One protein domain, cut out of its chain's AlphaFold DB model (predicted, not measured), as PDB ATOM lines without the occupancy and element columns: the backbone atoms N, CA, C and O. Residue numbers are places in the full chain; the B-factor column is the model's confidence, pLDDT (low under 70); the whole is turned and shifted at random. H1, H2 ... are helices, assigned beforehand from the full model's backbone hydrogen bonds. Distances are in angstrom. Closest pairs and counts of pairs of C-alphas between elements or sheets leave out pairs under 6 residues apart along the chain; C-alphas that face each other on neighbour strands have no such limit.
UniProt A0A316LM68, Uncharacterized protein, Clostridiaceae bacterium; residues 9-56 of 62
ATOM      1  N   GLU A   9      95.962  21.108 -23.014       93.19
ATOM      2  CA  GLU A   9      94.511  21.066 -23.209       93.19
ATOM      3  C   GLU A   9      93.823  20.274 -22.086       93.19
ATOM      4  O   GLU A   9      92.857  20.760 -21.505       93.19
ATOM      5  N   GLN A  10      94.396  19.135 -21.686       94.50
ATOM      6  CA  GLN A  10      93.922  18.349 -20.541       94.50
ATOM      7  C   GLN A  10      93.995  19.136 -19.225       94.50
ATOM      8  O   GLN A  10      93.056  19.112 -18.430       94.50
ATOM      9  N   LEU A  11      95.077  19.891 -18.999       95.62
ATOM     10  CA  LEU A  11      95.182  20.773 -17.832       95.62
ATOM     11  C   LEU A  11      94.110  21.870 -17.850       95.62
ATOM     12  O   LEU A  11      93.545  22.173 -16.803       95.62
ATOM     13  N   ILE A  12      93.797  22.444 -19.013       95.56
ATOM     14  CA  ILE A  12      92.731  23.448 -19.147       95.56
ATOM     15  C   ILE A  12      91.365  22.844 -18.801       95.56
ATOM     16  O   ILE A  12      90.595  23.492 -18.093       95.56
ATOM     17  N   GLU A  13      91.076  21.607 -19.211       94.88
ATOM     18  CA  GLU A  13      89.838  20.915 -18.817       94.88
ATOM     19  C   GLU A  13      89.742  20.740 -17.290       94.88
ATOM     20  O   GLU A  13      88.691  21.009 -16.703       94.88
ATOM     21  N   LEU A  14      90.844  20.392 -16.611       95.62
ATOM     22  CA  LEU A  14      90.863  20.319 -15.141       95.62
ATOM     23  C   LEU A  14      90.642  21.688 -14.492       95.62
ATOM     24  O   LEU A  14      89.894  21.799 -13.521       95.62
ATOM     25  N   LYS A  15      91.230  22.754 -15.041       96.69
ATOM     26  CA  LYS A  15      91.006  24.128 -14.557       96.69
ATOM     27  C   LYS A  15      89.553  24.561 -14.721       96.69
ATOM     28  O   LYS A  15      88.978  25.154 -13.810       96.69
ATOM     29  N   GLN A  16      88.941  24.236 -15.858       95.69
ATOM     30  CA  GLN A  16      87.518  24.472 -16.111       95.69
ATOM     31  C   GLN A  16      86.648  23.703 -15.117       95.69
ATOM     32  O   GLN A  16      85.709  24.273 -14.559       95.69
ATOM     33  N   HIS A  17      86.987  22.443 -14.841       94.31
ATOM     34  CA  HIS A  17      86.311  21.647 -13.822       94.31
ATOM     35  C   HIS A  17      86.423  22.295 -12.433       94.31
ATOM     36  O   HIS A  17      85.404  22.512 -11.783       94.31
ATOM     37  N   MET A  18      87.619  22.722 -12.019       95.44
ATOM     38  CA  MET A  18      87.826  23.421 -10.741       95.44
ATOM     39  C   MET A  18      87.029  24.731 -10.630       95.44
ATOM     40  O   MET A  18      86.586  25.085  -9.536       95.44
ATOM     41  N   LEU A  19      86.829  25.464 -11.730       95.56
ATOM     42  CA  LEU A  19      85.965  26.652 -11.748       95.56
ATOM     43  C   LEU A  19      84.482  26.289 -11.602       95.56
ATOM     44  O   LEU A  19      83.748  26.982 -10.898       95.56
ATOM     45  N   CYS A  20      84.040  25.197 -12.225       94.19
ATOM     46  CA  CYS A  20      82.684  24.672 -12.053       94.19
ATOM     47  C   CYS A  20      82.428  24.190 -10.617       94.19
ATOM     48  O   CYS A  20      81.344  24.405 -10.087       94.19
ATOM     49  N   GLU A  21      83.421  23.617  -9.936       94.31
ATOM     50  CA  GLU A  21      83.279  23.240  -8.521       94.31
ATOM     51  C   GLU A  21      83.153  24.469  -7.597       94.31
ATOM     52  O   GLU A  21      82.535  24.402  -6.533       94.31
ATOM     53  N   GLN A  22      83.672  25.630  -8.014       90.88
ATOM     54  CA  GLN A  22      83.512  26.897  -7.289       90.88
ATOM     55  C   GLN A  22      82.145  27.565  -7.515       90.88
ATOM     56  O   GLN A  22      81.790  28.496  -6.784       90.88
ATOM     57  N   GLY A  23      81.355  27.108  -8.493       92.88
ATOM     58  CA  GLY A  23      80.007  27.613  -8.736       92.88
ATOM     59  C   GLY A  23      79.560  27.501 -10.191       92.88
ATOM     60  O   GLY A  23      79.645  26.459 -10.824       92.88
ATOM     61  N   THR A  24      79.006  28.583 -10.731       93.69
ATOM     62  CA  THR A  24      78.524  28.625 -12.120       93.69
ATOM     63  C   THR A  24      79.343  29.642 -12.910       93.69
ATOM     64  O   THR A  24      78.867  30.770 -13.087       93.69
ATOM     65  N   PRO A  25      80.574  29.292 -13.333       94.81
ATOM     66  CA  PRO A  25      81.404  30.194 -14.116       94.81
ATOM     67  C   PRO A  25      80.707  30.527 -15.435       94.81
ATOM     68  O   PRO A  25      80.004  29.710 -16.037       94.81
ATOM     69  N   SER A  26      80.891  31.758 -15.888       96.19
ATOM     70  CA  SER A  26      80.476  32.165 -17.221       96.19
ATOM     71  C   SER A  26      81.325  31.475 -18.290       96.19
ATOM     72  O   SER A  26      82.450  31.047 -18.049       96.19
ATOM     73  N   TYR A  27      80.819  31.422 -19.524       93.62
ATOM     74  CA  TYR A  27      81.597  30.888 -20.646       93.62
ATOM     75  C   TYR A  27      82.903  31.657 -20.905       93.62
ATOM     76  O   TYR A  27      83.845  31.065 -21.417       93.62
ATOM     77  N   GLY A  28      82.965  32.947 -20.550       96.88
ATOM     78  CA  GLY A  28      84.209  33.719 -20.606       96.88
ATOM     79  C   GLY A  28      85.226  33.210 -19.589       96.88
ATOM     80  O   GLY A  28      86.345  32.896 -19.957       96.88
ATOM     81  N   GLU A  29      84.803  33.002 -18.340       96.19
ATOM     82  CA  GLU A  29      85.673  32.443 -17.296       96.19
ATOM     83  C   GLU A  29      86.153  31.025 -17.628       96.19
ATOM     84  O   GLU A  29      87.293  30.682 -17.343       96.19
ATOM     85  N   LEU A  30      85.321  30.204 -18.276       94.88
ATOM     86  CA  LEU A  30      85.746  28.886 -18.758       94.88
ATOM     87  C   LEU A  30      86.756  28.973 -19.912       94.88
ATOM     88  O   LEU A  30      87.660  28.141 -19.994       94.88
ATOM     89  N   ALA A  31      86.617  29.958 -20.805       94.25
ATOM     90  CA  ALA A  31      87.584  30.198 -21.876       94.25
ATOM     91  C   ALA A  31      88.928  30.698 -21.321       94.25
ATOM     92  O   ALA A  31      89.979  30.269 -21.788       94.25
ATOM     93  N   ASP A  32      88.876  31.524 -20.276       96.50
ATOM     94  CA  ASP A  32      90.038  32.093 -19.591       96.50
ATOM     95  C   ASP A  32      90.524  31.214 -18.422       96.50
ATOM     96  O   ASP A  32      91.370  31.633 -17.633       96.50
ATOM     97  N   ALA A  33      90.015  29.981 -18.285       95.75
ATOM     98  CA  ALA A  33      90.327  29.098 -17.159       95.75
ATOM     99  C   ALA A  33      91.834  28.885 -16.977       95.75
ATOM    100  O   ALA A  33      92.322  28.768 -15.852       95.75
ATOM    101  N   ASP A  34      92.567  28.891 -18.091       95.81
ATOM    102  CA  ASP A  34      94.014  28.757 -18.115       95.81
ATOM    103  C   ASP A  34      94.760  29.911 -17.428       95.81
ATOM    104  O   ASP A  34      95.828  29.700 -16.849       95.81
ATOM    105  N   GLU A  35      94.181  31.111 -17.484       96.38
ATOM    106  CA  GLU A  35      94.688  32.330 -16.852       96.38
ATOM    107  C   GLU A  35      94.185  32.479 -15.410       96.38
ATOM    108  O   GLU A  35      94.882  33.038 -14.561       96.38
ATOM    109  N   LEU A  36      92.977  31.983 -15.124       96.44
ATOM    110  CA  LEU A  36      92.320  32.126 -13.822       96.44
ATOM    111  C   LEU A  36      92.806  31.112 -12.780       96.44
ATOM    112  O   LEU A  36      92.854  31.435 -11.592       96.44
ATOM    113  N   ILE A  37      93.165  29.899 -13.204       96.06
ATOM    114  CA  ILE A  37      93.669  28.837 -12.329       96.06
ATOM    115  C   ILE A  37      95.107  28.506 -12.727       96.06
ATOM    116  O   ILE A  37      95.401  28.225 -13.889       96.06
ATOM    117  N   SER A  38      96.020  28.524 -11.755       97.00
ATOM    118  CA  SER A  38      97.425  28.204 -12.009       97.00
ATOM    119  C   SER A  38      97.652  26.695 -12.104       97.00
ATOM    120  O   SER A  38      96.918  25.902 -11.512       97.00
ATOM    121  N   ASP A  39      98.695  26.289 -12.826       96.50
ATOM    122  CA  ASP A  39      99.049  24.873 -12.975       96.50
ATOM    123  C   ASP A  39      99.386  24.248 -11.618       96.50
ATOM    124  O   ASP A  39      99.019  23.111 -11.349       96.50
ATOM    125  N   GLU A  40     100.008  25.008 -10.715       97.19
ATOM    126  CA  GLU A  40     100.349  24.544  -9.369       97.19
ATOM    127  C   GLU A  40      99.110  24.225  -8.531       97.19
ATOM    128  O   GLU A  40      99.156  23.302  -7.721       97.19
ATOM    129  N   ALA A  41      98.009  24.959  -8.720       96.50
ATOM    130  CA  ALA A  41      96.748  24.655  -8.050       96.50
ATOM    131  C   ALA A  41      96.161  23.331  -8.560       96.50
ATOM    132  O   ALA A  41      95.707  22.520  -7.757       96.50
ATOM    133  N   VAL A  42      96.239  23.086  -9.872       96.56
ATOM    134  CA  VAL A  42      95.825  21.812 -10.480       96.56
ATOM    135  C   VAL A  42      96.710  20.674  -9.974       96.56
ATOM    136  O   VAL A  42      96.206  19.634  -9.563       96.56
ATOM    137  N   PHE A  43      98.027  20.873  -9.937       96.69
ATOM    138  CA  PHE A  43      98.956  19.867  -9.430       96.69
ATOM    139  C   PHE A  43      98.686  19.542  -7.967       96.69
ATOM    140  O   PHE A  43      98.614  18.373  -7.623       96.69
ATOM    141  N   ALA A  44      98.479  20.546  -7.117       96.75
ATOM    142  CA  ALA A  44      98.196  20.321  -5.704       96.75
ATOM    143  C   ALA A  44      96.877  19.564  -5.472       96.75
ATOM    144  O   ALA A  44      96.818  18.721  -4.579       96.75
ATOM    145  N   GLU A  45      95.842  19.854  -6.263       96.19
ATOM    146  CA  GLU A  45      94.536  19.197  -6.144       96.19
ATOM    147  C   GLU A  45      94.569  17.748  -6.659       96.19
ATOM    148  O   GLU A  45      93.968  16.858  -6.059       96.19
ATOM    149  N   PHE A  46      95.307  17.490  -7.744       95.62
ATOM    150  CA  PHE A  46      95.277  16.213  -8.464       95.62
ATOM    151  C   PHE A  46      96.578  15.391  -8.387       95.62
ATOM    152  O   PHE A  46      96.723  14.417  -9.125       95.62
ATOM    153  N   ASP A  47      97.515  15.727  -7.493       95.31
ATOM    154  CA  ASP A  47      98.810  15.027  -7.328       95.31
ATOM    155  C   ASP A  47      98.645  13.516  -7.081       95.31
ATOM    156  O   ASP A  47      99.426  12.698  -7.561       95.31
ATOM    157  N   ALA A  48      97.590  13.139  -6.355       94.94
ATOM    158  CA  ALA A  48      97.287  11.755  -5.995       94.94
ATOM    159  C   ALA A  48      96.278  11.073  -6.938       94.94
ATOM    160  O   ALA A  48      95.761  10.003  -6.607       94.94
ATOM    161  N   THR A  49      95.974  11.691  -8.081       94.81
ATOM    162  CA  THR A  49      94.965  11.212  -9.028       94.81
ATOM    163  C   THR A  49      95.625  10.617 -10.266       94.81
ATOM    164  O   THR A  49      96.422  11.262 -10.949       94.81
ATOM    165  N   ASP A  50      95.259   9.375 -10.575       94.75
ATOM    166  CA  ASP A  50      95.608   8.720 -11.828       94.75
ATOM    167  C   ASP A  50      94.539   9.013 -12.881       94.75
ATOM    168  O   ASP A  50      93.377   8.648 -12.713       94.75
ATOM    169  N   PHE A  51      94.953   9.625 -13.985       93.12
ATOM    170  CA  PHE A  51      94.095   9.925 -15.124       93.12
ATOM    171  C   PHE A  51      94.218   8.879 -16.231       93.12
ATOM    172  O   PHE A  51      95.257   8.228 -16.424       93.12
ATOM    173  N   THR A  52      93.164   8.780 -17.016       91.44
ATOM    174  CA  THR A  52      93.044   8.030 -18.261       91.44
ATOM    175  C   THR A  52      92.538   8.957 -19.364       91.44
ATOM    176  O   THR A  52      92.113  10.078 -19.097       91.44
ATOM    177  N   GLU A  53      92.607   8.528 -20.623       87.25
ATOM    178  CA  GLU A  53      92.127   9.355 -21.739       87.25
ATOM    179  C   GLU A  53      90.618   9.633 -21.636       87.25
ATOM    180  O   GLU A  53      90.193  10.734 -21.962       87.25
ATOM    181  N   ASP A  54      89.836   8.690 -21.098       88.00
ATOM    182  CA  ASP A  54      88.389   8.829 -20.874       88.00
ATOM    183  C   ASP A  54      88.012   9.903 -19.832       88.00
ATOM    184  O   ASP A  54      86.853  10.318 -19.781       88.00
ATOM    185  N   ASP A  55      88.960  10.372 -19.011       87.75
ATOM    186  CA  ASP A  55      88.713  11.433 -18.025       87.75
ATOM    187  C   ASP A  55      88.614  12.832 -18.663       87.75
ATOM    188  O   ASP A  55      88.214  13.788 -17.996       87.75
ATOM    189  N   PHE A  56      88.940  12.961 -19.954       88.94
ATOM    190  CA  PHE A  56      88.940  14.230 -20.681       88.94
ATOM    191  C   PHE A  56      87.931  14.193 -21.826       88.94
ATOM    192  O   PHE A  56      88.031  13.378 -22.735       88.94
TER     193      PHE A  56
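This is residues 9 to 56 of the 62 residues of an uncharacterized protein of Clostridiaceae bacterium (UniProt A0A316LM68). One longer helix, H1, makes the core, and the rest of the printed part wraps round it in an open arc: the short helices H2 and H3 follow each other along one side of it, H4 crosses it steeply on another, and the last residues, 47 to 56, make a tail without a named helix. Residues 47 to 52 of that tail stick out, and beyond them the tail folds back, so that the last printed residue, Phe 56, ends near the first, Glu 9. The printed part has 48 residues with four named helices, H1, H2, H3 and H4 along the chain, and no named strand; the class is all helix, with 30 of the 48 residues in helices. It is compact, with a radius of gyration of the C-alphas of 10.6 A, and the C-alphas span 28 by 22 by 18 A along their three main axes.

The printed part begins with H1, residues 9 to 21, the longest helix. C-alpha 9 stands at (94.511, 21.066, -23.209) and C-alpha 21 at (83.279, 23.240, -8.521), and from first to last C-alpha H1 measures 18.6 A. H2 follows with residues 27 to 31, five residues and 6.2 A long. H3, residues 33 to 36, has four residues and is 4.9 A long; its first C-alpha, that of Ala 33, is at (90.327, 29.098, -17.159). H4, residues 39 to 46, is 10.5 A long and ends with C-alpha 46 at (95.277, 16.213, -8.464). Residues 47 to 56 come after H4 and hold no named helix.

H1 touches H3 and H4. The closest C-alphas of H1 and H3 are those of Gln 16 and Ala 33, 5.5 A apart, and the centres of these two helices are 8.8 A apart. H1 touches H4 with residues 11 to 15 alone; the closest C-alphas are those of Lys 15 and Val 42, 6.7 A apart. The lines of H1 and H4 stand at a steep tilt of 68 degrees, only just short of about perpendicular, and they run the same way. H1 and H2 are close but not clearly touching, with 2 pairs of C-alphas within 8 A, the closest being those of Gln 16 and Leu 30 at 5.4 A. H2 and H3 are close but not clearly touching, and their closest C-alphas, those of Glu 29 and Leu 36, are 7.5 A apart. H2 and H4 are apart, and H3 and H4 are apart too, though they follow each other in the chain. In H1, H2 and H4 every O i to N i+4 pair is within hydrogen-bond range; H3 is too short for such a pair, and its one O i to N i+3 pair is within range.

The two C-alphas farthest apart are those of Gly 28 in H2 and Ala 48 just after H4, at 29.4 A. The C-alphas of Glu 9 and Phe 56, the first and last printed, are 9.2 A apart. Residues 47 to 52 stand free. The links from H1 to H2, from H2 to H3 and from H3 to H4 are tight, with 5, 1 and 2 residues between the helices, and there is no long link. The printed part runs from residue 9 to residue 56 of a chain of 62 residues and has no cut. The mean pLDDT of the printed part is 94.6, and no printed residue is under 70.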